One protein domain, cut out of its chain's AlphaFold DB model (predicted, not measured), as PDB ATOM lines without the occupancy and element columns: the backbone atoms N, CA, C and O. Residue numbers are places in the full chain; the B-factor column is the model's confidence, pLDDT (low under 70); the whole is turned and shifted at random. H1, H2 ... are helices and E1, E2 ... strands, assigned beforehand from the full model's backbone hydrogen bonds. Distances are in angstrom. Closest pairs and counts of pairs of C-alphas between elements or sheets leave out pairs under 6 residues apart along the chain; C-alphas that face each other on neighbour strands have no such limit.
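This is residues 188 to 232 and 247 to 276 of the 287 residues of the protein "Competence protein" of Sphaerochaeta pleomorpha (strain ATCC BAA-1885 / DSM 22778 / Grapes) (UniProt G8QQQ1). Two small antiparallel sheets, the hairpin E1 E2 and the meander E3 E4 E5, each strand following its antiparallel neighbour, form a partial sandwich with crossed strands; H1 packs on E2. The printed part has 75 residues, with one named helix and five named strands in the order H1 E1 E2 E3 E4 E5; its class is mixed, helices and strands. The whole is compact, radius of gyration of the C-alphas 12.8 A, spanning 42 by 28 by 16 A.

Start at H1, residues 188 to 201, every O i to N i+4 pair within hydrogen-bond range; its closest C-alpha pair with E2, residues 223 to 228, is Ala 197 and Leu 225, 7.1 A. The antiparallel neighbour of E2 is E1, residues 211 to 216, with N 213 and O 226 within hydrogen-bond range at 2.9 A. E4, residues 260 to 266, pairs with E3, residues 250 to 255, at N 253 to O 262, 2.8 A, and with E5, residues 273 to 275, at N 274 to O 265, 2.8 A.

Find C-alpha 188 at (33.495, -29.383, 34.840); H1 runs 19.4 A. E4 runs 18.0 A; E5 ends at (36.333, -52.223, 22.200).

Residues 233 to 246 are not printed, a 17.1 A gap between C-alphas 232 and 247. No link printed whole is long. Look for pLDDT under 70 at 200 to 211, 213, 228 to 232 and 276.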
ATOM      1  N   SER A 188      32.173 -29.354  35.477       84.56
ATOM      2  CA  SER A 188      33.495 -29.383  34.840       84.56
ATOM      3  C   SER A 188      33.676 -30.635  33.986       84.56
ATOM      4  O   SER A 188      34.075 -30.529  32.834       84.56
ATOM      5  N   CYS A 189      33.312 -31.812  34.503       79.06
ATOM      6  CA  CYS A 189      33.388 -33.059  33.749       79.06
ATOM      7  C   CYS A 189      32.417 -33.077  32.566       79.06
ATOM      8  O   CYS A 189      32.781 -33.588  31.512       79.06
ATOM      9  N   ILE A 190      31.216 -32.498  32.703       79.44
ATOM     10  CA  ILE A 190      30.304 -32.300  31.564       79.44
ATOM     11  C   ILE A 190      30.985 -31.424  30.509       79.44
ATOM     12  O   ILE A 190      31.077 -31.832  29.357       79.44
ATOM     13  N   LYS A 191      31.530 -30.265  30.900       79.75
ATOM     14  CA  LYS A 191      32.178 -29.315  29.986       79.75
ATOM     15  C   LYS A 191      33.376 -29.933  29.266       79.75
ATOM     16  O   LYS A 191      33.436 -29.867  28.043       79.75
ATOM     17  N   THR A 192      34.293 -30.573  29.992       76.69
ATOM     18  CA  THR A 192      35.456 -31.261  29.406       76.69
ATOM     19  C   THR A 192      35.014 -32.321  28.401       76.69
ATOM     20  O   THR A 192      35.569 -32.402  27.309       76.69
ATOM     21  N   LYS A 193      33.979 -33.099  28.736       72.44
ATOM     22  CA  LYS A 193      33.426 -34.123  27.848       72.44
ATOM     23  C   LYS A 193      32.784 -33.528  26.598       72.44
ATOM     24  O   LYS A 193      33.032 -34.040  25.514       72.44
ATOM     25  N   SER A 194      32.001 -32.459  26.725       71.00
ATOM     26  CA  SER A 194      31.394 -31.771  25.581       71.00
ATOM     27  C   SER A 194      32.450 -31.147  24.663       71.00
ATOM     28  O   SER A 194      32.310 -31.239  23.448       71.00
ATOM     29  N   ILE A 195      33.522 -30.568  25.220       73.00
ATOM     30  CA  ILE A 195      34.648 -30.030  24.437       73.00
ATOM     31  C   ILE A 195      35.340 -31.152  23.667       73.00
ATOM     32  O   ILE A 195      35.474 -31.046  22.451       73.00
ATOM     33  N   LEU A 196      35.719 -32.237  24.351       71.56
ATOM     34  CA  LEU A 196      36.366 -33.378  23.707       71.56
ATOM     35  C   LEU A 196      35.454 -33.983  22.635       71.56
ATOM     36  O   LEU A 196      35.901 -34.267  21.534       71.56
ATOM     37  N   ALA A 197      34.154 -34.106  22.899       71.44
ATOM     38  CA  ALA A 197      33.221 -34.637  21.916       71.44
ATOM     39  C   ALA A 197      33.106 -33.767  20.658       71.44
ATOM     40  O   ALA A 197      33.082 -34.287  19.543       71.44
ATOM     41  N   LYS A 198      33.069 -32.443  20.835       73.06
ATOM     42  CA  LYS A 198      33.010 -31.490  19.727       73.06
ATOM     43  C   LYS A 198      34.308 -31.485  18.924       73.06
ATOM     44  O   LYS A 198      34.250 -31.556  17.705       73.06
ATOM     45  N   GLN A 199      35.462 -31.455  19.592       71.69
ATOM     46  CA  GLN A 199      36.779 -31.479  18.942       71.69
ATOM     47  C   GLN A 199      37.037 -32.788  18.198       71.69
ATOM     48  O   GLN A 199      37.587 -32.780  17.104       71.69
ATOM     49  N   THR A 200      36.651 -33.909  18.797       68.94
ATOM     50  CA  THR A 200      36.996 -35.229  18.282       68.94
ATOM     51  C   THR A 200      35.958 -35.768  17.289       68.94
ATOM     52  O   THR A 200      36.325 -36.510  16.382       68.94
ATOM     53  N   TYR A 201      34.676 -35.407  17.427       69.12
ATOM     54  CA  TYR A 201      33.587 -35.999  16.631       69.12
ATOM     55  C   TYR A 201      32.649 -34.982  15.980       69.12
ATOM     56  O   TYR A 201      31.740 -35.389  15.262       69.12
ATOM     57  N   GLY A 202      32.798 -33.685  16.258       67.38
ATOM     58  CA  GLY A 202      31.846 -32.670  15.798       67.38
ATOM     59  C   GLY A 202      30.456 -32.790  16.436       67.38
ATOM     60  O   GLY A 202      29.492 -32.253  15.900       67.38
ATOM     61  N   ILE A 203      30.327 -33.495  17.568       67.19
ATOM     62  CA  ILE A 203      29.036 -33.764  18.220       67.19
ATOM     63  C   ILE A 203      28.902 -32.940  19.496       67.19
ATOM     64  O   ILE A 203      29.803 -32.904  20.336       67.19
ATOM     65  N   GLU A 204      27.728 -32.341  19.687       65.19
ATOM     66  CA  GLU A 204      27.349 -31.735  20.959       65.19
ATOM     67  C   GLU A 204      26.644 -32.756  21.854       65.19
ATOM     68  O   GLU A 204      25.505 -33.167  21.620       65.19
ATOM     69  N   LEU A 205      27.332 -33.175  22.918       63.72
ATOM     70  CA  LEU A 205      26.750 -34.065  23.916       63.72
ATOM     71  C   LEU A 205      25.732 -33.305  24.771       63.72
ATOM     72  O   LEU A 205      26.105 -32.492  25.619       63.72
ATOM     73  N   LYS A 206      24.445 -33.611  24.585       57.81
ATOM     74  CA  LYS A 206      23.380 -33.190  25.505       57.81
ATOM     75  C   LYS A 206      23.404 -34.046  26.777       57.81
ATOM     76  O   LYS A 206      23.749 -35.231  26.750       57.81
ATOM     77  N   LYS A 207      23.034 -33.434  27.909       50.72
ATOM     78  CA  LYS A 207      22.973 -34.077  29.233       50.72
ATOM     79  C   LYS A 207      22.078 -35.330  29.144       50.72
ATOM     80  O   LYS A 207      20.926 -35.208  28.755       50.72
ATOM     81  N   ASN A 208      22.617 -36.498  29.510       51.72
ATOM     82  CA  ASN A 208      21.959 -37.820  29.582       51.72
ATOM     83  C   ASN A 208      21.758 -38.625  28.280       51.72
ATOM     84  O   ASN A 208      21.272 -39.748  28.367       51.72
ATOM     85  N   ASN A 209      22.162 -38.140  27.102       55.06
ATOM     86  CA  ASN A 209      21.848 -38.856  25.851       55.06
ATOM     87  C   ASN A 209      22.765 -40.050  25.547       55.06
ATOM     88  O   ASN A 209      22.422 -40.892  24.725       55.06
ATOM     89  N   PHE A 210      23.929 -40.128  26.191       57.91
ATOM     90  CA  PHE A 210      24.903 -41.183  25.941       57.91
ATOM     91  C   PHE A 210      25.590 -41.589  27.240       57.91
ATOM     92  O   PHE A 210      26.002 -40.732  28.028       57.91
ATOM     93  N   GLN A 211      25.787 -42.891  27.431       64.31
ATOM     94  CA  GLN A 211      26.797 -43.391  28.354       64.31
ATOM     95  C   GLN A 211      28.130 -43.485  27.607       64.31
ATOM     96  O   GLN A 211      28.178 -43.941  26.468       64.31
ATOM     97  N   PHE A 212      29.217 -43.011  28.209       71.69
ATOM     98  CA  PHE A 212      30.530 -42.994  27.562       71.69
ATOM     99  C   PHE A 212      31.663 -42.795  28.575       71.69
ATOM    100  O   PHE A 212      31.478 -42.174  29.633       71.69
ATOM    101  N   ARG A 213      32.861 -43.261  28.215       69.75
ATOM    102  CA  ARG A 213      34.113 -43.076  28.966       69.75
ATOM    103  C   ARG A 213      35.220 -42.537  28.061       69.75
ATOM    104  O   ARG A 213      35.131 -42.637  26.842       69.75
ATOM    105  N   THR A 214      36.258 -41.970  28.661       76.00
ATOM    106  CA  THR A 214      37.509 -41.647  27.965       76.00
ATOM    107  C   THR A 214      38.454 -42.837  28.048       76.00
ATOM    108  O   THR A 214      38.606 -43.410  29.127       76.00
ATOM    109  N   ILE A 215      39.115 -43.182  26.949       78.94
ATOM    110  CA  ILE A 215      40.228 -44.141  26.932       78.94
ATOM    111  C   ILE A 215      41.396 -43.549  26.144       78.94
ATOM    112  O   ILE A 215      41.200 -42.645  25.330       78.94
ATOM    113  N   ARG A 216      42.600 -44.080  26.352       83.31
ATOM    114  CA  ARG A 216      43.699 -43.889  25.403       83.31
ATOM    115  C   ARG A 216      43.573 -44.930  24.300       83.31
ATOM    116  O   ARG A 216      43.372 -46.105  24.599       83.31
ATOM    117  N   CYS A 217      43.653 -44.494  23.049       86.50
ATOM    118  CA  CYS A 217      43.651 -45.400  21.913       86.50
ATOM    119  C   CYS A 217      44.878 -46.316  21.979       86.50
ATOM    120  O   CYS A 217      45.990 -45.805  22.047       86.50
ATOM    121  N   TRP A 218      44.694 -47.634  21.915       89.25
ATOM    122  CA  TRP A 218      45.819 -48.576  22.021       89.25
ATOM    123  C   TRP A 218      46.815 -48.466  20.856       89.25
ATOM    124  O   TRP A 218      47.980 -48.798  21.027       89.25
ATOM    125  N   ASN A 219      46.363 -47.990  19.689       93.06
ATOM    126  CA  ASN A 219      47.198 -47.876  18.495       93.06
ATOM    127  C   ASN A 219      47.908 -46.512  18.411       93.06
ATOM    128  O   ASN A 219      49.124 -46.445  18.296       93.06
ATOM    129  N   CYS A 220      47.163 -45.403  18.506       91.94
ATOM    130  CA  CYS A 220      47.722 -44.055  18.307       91.94
ATOM    131  C   CYS A 220      47.884 -43.218  19.588       91.94
ATOM    132  O   CYS A 220      48.198 -42.032  19.498       91.94
ATOM    133  N   ASN A 221      47.605 -43.780  20.770       87.38
ATOM    134  CA  ASN A 221      47.712 -43.149  22.097       87.38
ATOM    135  C   ASN A 221      46.888 -41.872  22.353       87.38
ATOM    136  O   ASN A 221      46.882 -41.362  23.477       87.38
ATOM    137  N   HIS A 222      46.126 -41.382  21.374       84.56
ATOM    138  CA  HIS A 222      45.224 -40.249  21.563       84.56
ATOM    139  C   HIS A 222      44.137 -40.580  22.588       84.56
ATOM    140  O   HIS A 222      43.603 -41.693  22.618       84.56
ATOM    141  N   THR A 223      43.786 -39.602  23.424       82.50
ATOM    142  CA  THR A 223      42.655 -39.731  24.349       82.50
ATOM    143  C   THR A 223      41.364 -39.475  23.588       82.50
ATOM    144  O   THR A 223      41.187 -38.413  23.000       82.50
ATOM    145  N   ILE A 224      40.465 -40.452  23.602       83.00
ATOM    146  CA  ILE A 224      39.243 -40.471  22.796       83.00
ATOM    147  C   ILE A 224      38.043 -40.823  23.679       83.00
ATOM    148  O   ILE A 224      38.198 -41.413  24.753       83.00
ATOM    149  N   LEU A 225      36.835 -40.491  23.229       79.56
ATOM    150  CA  LEU A 225      35.600 -41.002  23.814       79.56
ATOM    151  C   LEU A 225      35.245 -42.362  23.214       79.56
ATOM    152  O   LEU A 225      35.310 -42.576  22.004       79.56
ATOM    153  N   VAL A 226      34.801 -43.263  24.080       79.56
ATOM    154  CA  VAL A 226      34.114 -44.490  23.686       79.56
ATOM    155  C   VAL A 226      32.731 -44.506  24.305       79.56
ATOM    156  O   VAL A 226      32.553 -44.237  25.497       79.56
ATOM    157  N   PHE A 227      31.751 -44.794  23.467       76.38
ATOM    158  CA  PHE A 227      30.340 -44.788  23.789       76.38
ATOM    159  C   PHE A 227      29.907 -46.189  24.204       76.38
ATOM    160  O   PHE A 227      30.178 -47.174  23.520       76.38
ATOM    161  N   LEU A 228      29.220 -46.272  25.336       68.88
ATOM    162  CA  LEU A 228      28.476 -47.456  25.731       68.88
ATOM    163  C   LEU A 228      27.136 -47.376  24.996       68.88
ATOM    164  O   LEU A 228      26.247 -46.616  25.379       68.88
ATOM    165  N   TRP A 229      27.049 -48.093  23.878       62.53
ATOM    166  CA  TRP A 229      25.852 -48.163  23.049       62.53
ATOM    167  C   TRP A 229      25.118 -49.468  23.353       62.53
ATOM    168  O   TRP A 229      25.759 -50.521  23.303       62.53
ATOM    169  N   PRO A 230      23.814 -49.451  23.679       52.03
ATOM    170  CA  PRO A 230      23.105 -50.692  23.941       52.03
ATOM    171  C   PRO A 230      23.073 -51.544  22.665       52.03
ATOM    172  O   PRO A 230      22.567 -51.123  21.624       52.03
ATOM    173  N   ILE A 231      23.634 -52.750  22.750       42.97
ATOM    174  CA  ILE A 231      23.480 -53.795  21.739       42.97
ATOM    175  C   ILE A 231      22.178 -54.525  22.085       42.97
ATOM    176  O   ILE A 231      22.100 -55.167  23.125       42.97
ATOM    177  N   ARG A 232      21.168 -54.401  21.211       41.06
ATOM    178  CA  ARG A 232      19.868 -55.104  21.236       41.06
ATOM    179  C   ARG A 232      19.026 -54.909  22.510       41.06
ATOM    180  O   ARG A 232      19.161 -55.631  23.492       41.06
ATOM    181  N   PRO A 247      27.117 -41.499  16.906       72.50
ATOM    182  CA  PRO A 247      28.494 -41.061  16.744       72.50
ATOM    183  C   PRO A 247      29.177 -41.796  15.593       72.50
ATOM    184  O   PRO A 247      29.070 -43.017  15.492       72.50
ATOM    185  N   SER A 248      29.901 -41.068  14.743       75.38
ATOM    186  CA  SER A 248      30.591 -41.631  13.572       75.38
ATOM    187  C   SER A 248      31.641 -42.688  13.929       75.38
ATOM    188  O   SER A 248      31.996 -43.508  13.090       75.38
ATOM    189  N   THR A 249      32.109 -42.718  15.179       79.31
ATOM    190  CA  THR A 249      33.042 -43.733  15.681       79.31
ATOM    191  C   THR A 249      32.405 -45.027  16.153       79.31
ATOM    192  O   THR A 249      33.138 -45.956  16.494       79.31
ATOM    193  N   LEU A 250      31.076 -45.125  16.153       80.44
ATOM    194  CA  LEU A 250      30.385 -46.403  16.260       80.44
ATOM    195  C   LEU A 250      30.200 -46.970  14.856       80.44
ATOM    196  O   LEU A 250      29.276 -46.593  14.131       80.44
ATOM    197  N   VAL A 251      31.103 -47.871  14.482       81.56
ATOM    198  CA  VAL A 251      31.119 -48.512  13.166       81.56
ATOM    199  C   VAL A 251      30.562 -49.919  13.298       81.56
ATOM    200  O   VAL A 251      30.891 -50.636  14.241       81.56
ATOM    201  N   GLU A 252      29.709 -50.313  12.360       83.00
ATOM    202  CA  GLU A 252      29.209 -51.681  12.300       83.00
ATOM    203  C   GLU A 252      30.321 -52.635  11.853       83.00
ATOM    204  O   GLU A 252      31.048 -52.372  10.892       83.00
ATOM    205  N   LYS A 253      30.487 -53.729  12.591       82.31
ATOM    206  CA  LYS A 253      31.450 -54.793  12.326       82.31
ATOM    207  C   LYS A 253      30.728 -56.129  12.378       82.31
ATOM    208  O   LYS A 253      29.824 -56.302  13.189       82.31
ATOM    209  N   TYR A 254      31.142 -57.061  11.531       80.00
ATOM    210  CA  TYR A 254      30.694 -58.447  11.585       80.00
ATOM    211  C   TYR A 254      31.700 -59.263  12.399       80.00
ATOM    212  O   TYR A 254      32.905 -59.029  12.302       80.00
ATOM    213  N   SER A 255      31.209 -60.161  13.247       76.25
ATOM    214  CA  SER A 255      32.040 -61.091  14.010       76.25
ATOM    215  C   SER A 255      31.826 -62.499  13.482       76.25
ATOM    216  O   SER A 255      30.772 -63.092  13.712       76.25
ATOM    217  N   ASP A 256      32.852 -63.052  12.835       76.38
ATOM    218  CA  ASP A 256      32.833 -64.424  12.316       76.38
ATOM    219  C   ASP A 256      32.681 -65.457  13.442       76.38
ATOM    220  O   ASP A 256      32.087 -66.514  13.251       76.38
ATOM    221  N   PHE A 257      33.145 -65.122  14.652       75.62
ATOM    222  CA  PHE A 257      33.015 -65.976  15.834       75.62
ATOM    223  C   PHE A 257      31.566 -66.104  16.328       75.62
ATOM    224  O   PHE A 257      31.169 -67.148  16.835       75.62
ATOM    225  N   THR A 258      30.766 -65.040  16.201       71.25
ATOM    226  CA  THR A 258      29.369 -65.010  16.684       71.25
ATOM    227  C   THR A 258      28.342 -65.106  15.566       71.25
ATOM    228  O   THR A 258      27.148 -65.206  15.848       71.25
ATOM    229  N   GLY A 259      28.782 -65.008  14.311       79.06
ATOM    230  CA  GLY A 259      27.921 -64.938  13.138       79.06
ATOM    231  C   GLY A 259      27.005 -63.709  13.109       79.06
ATOM    232  O   GLY A 259      25.950 -63.755  12.473       79.06
ATOM    233  N   SER A 260      27.336 -62.622  13.821       75.38
ATOM    234  CA  SER A 260      26.447 -61.456  13.958       75.38
ATOM    235  C   SER A 260      27.162 -60.105  13.870       75.38
ATOM    236  O   SER A 260      28.350 -59.984  14.181       75.38
ATOM    237  N   SER A 261      26.419 -59.080  13.432       77.12
ATOM    238  CA  SER A 261      26.883 -57.690  13.395       77.12
ATOM    239  C   SER A 261      26.736 -56.992  14.748       77.12
ATOM    240  O   SER A 261      25.757 -57.193  15.474       77.12
ATOM    241  N   TYR A 262      27.680 -56.105  15.053       74.19
ATOM    242  CA  TYR A 262      27.711 -55.288  16.263       74.19
ATOM    243  C   TYR A 262      28.282 -53.895  15.986       74.19
ATOM    244  O   TYR A 262      28.968 -53.669  14.992       74.19
ATOM    245  N   LEU A 263      28.019 -52.950  16.891       76.81
ATOM    246  CA  LEU A 263      28.631 -51.624  16.845       76.81
ATOM    247  C   LEU A 263      29.926 -51.617  17.655       76.81
ATOM    248  O   LEU A 263      29.910 -51.801  18.872       76.81
ATOM    249  N   ALA A 264      31.039 -51.376  16.974       83.38
ATOM    250  CA  ALA A 264      32.361 -51.268  17.564       83.38
ATOM    251  C   ALA A 264      32.738 -49.798  17.771       83.38
ATOM    252  O   ALA A 264      32.536 -48.959  16.891       83.38
ATOM    253  N   ASN A 265      33.350 -49.490  18.916       86.00
ATOM    254  CA  ASN A 265      33.987 -48.190  19.108       86.00
ATOM    255  C   ASN A 265      35.310 -48.152  18.342       86.00
ATOM    256  O   ASN A 265      36.178 -48.992  18.572       86.00
ATOM    257  N   THR A 266      35.491 -47.157  17.481       88.00
ATOM    258  CA  THR A 266      36.710 -46.953  16.688       88.00
ATOM    259  C   THR A 266      37.409 -45.657  17.069       88.00
ATOM    260  O   THR A 266      36.792 -44.697  17.535       88.00
ATOM    261  N   CYS A 267      38.730 -45.626  16.907       87.12
ATOM    262  CA  CYS A 267      39.489 -44.404  17.107       87.12
ATOM    263  C   CYS A 267      39.191 -43.406  15.969       87.12
ATOM    264  O   CYS A 267      39.361 -43.755  14.808       87.12
ATOM    265  N   PRO A 268      38.831 -42.151  16.263       86.12
ATOM    266  CA  PRO A 268      38.608 -41.117  15.249       86.12
ATOM    267  C   PRO A 268      39.894 -40.679  14.527       86.12
ATOM    268  O   PRO A 268      39.806 -40.097  13.456       86.12
ATOM    269  N   HIS A 269      41.074 -40.952  15.098       87.44
ATOM    270  CA  HIS A 269      42.364 -40.529  14.538       87.44
ATOM    271  C   HIS A 269      43.046 -41.603  13.681       87.44
ATOM    272  O   HIS A 269      43.691 -41.277  12.695       87.44
ATOM    273  N   CYS A 270      42.940 -42.879  14.069       90.94
ATOM    274  CA  CYS A 270      43.610 -43.990  13.375       90.94
ATOM    275  C   CYS A 270      42.666 -45.123  12.957       90.94
ATOM    276  O   CYS A 270      43.118 -46.142  12.450       90.94
ATOM    277  N   HIS A 271      41.363 -44.981  13.217       89.75
ATOM    278  CA  HIS A 271      40.301 -45.930  12.856       89.75
ATOM    279  C   HIS A 271      40.406 -47.340  13.459       89.75
ATOM    280  O   HIS A 271      39.512 -48.160  13.251       89.75
ATOM    281  N   SER A 272      41.415 -47.616  14.290       89.75
ATOM    282  CA  SER A 272      41.541 -48.885  15.010       89.75
ATOM    283  C   SER A 272      40.349 -49.120  15.937       89.75
ATOM    284  O   SER A 272      39.947 -48.218  16.681       89.75
ATOM    285  N   VAL A 273      39.817 -50.342  15.942       89.00
ATOM    286  CA  VAL A 273      38.768 -50.778  16.876       89.00
ATOM    287  C   VAL A 273      39.326 -50.777  18.296       89.00
ATOM    288  O   VAL A 273      40.447 -51.212  18.520       89.00
ATOM    289  N   GLN A 274      38.578 -50.235  19.248       84.56
ATOM    290  CA  GLN A 274      39.039 -50.016  20.622       84.56
ATOM    291  C   GLN A 274      38.349 -50.914  21.641       84.56
ATOM    292  O   GLN A 274      38.918 -51.205  22.687       84.56
ATOM    293  N   ILE A 275      37.108 -51.310  21.363       72.00
ATOM    294  CA  ILE A 275      36.333 -52.223  22.200       72.00
ATOM    295  C   ILE A 275      35.544 -53.123  21.253       72.00
ATOM    296  O   ILE A 275      34.698 -52.629  20.501       72.00
ATOM    297  N   GLU A 276      35.846 -54.419  21.290       59.34
ATOM    298  CA  GLU A 276      35.161 -55.463  20.525       59.34
ATOM    299  C   GLU A 276      34.010 -56.099  21.324       59.34
ATOM    300  O   GLU A 276      33.903 -55.937  22.541       59.34
TER     301      GLU A 276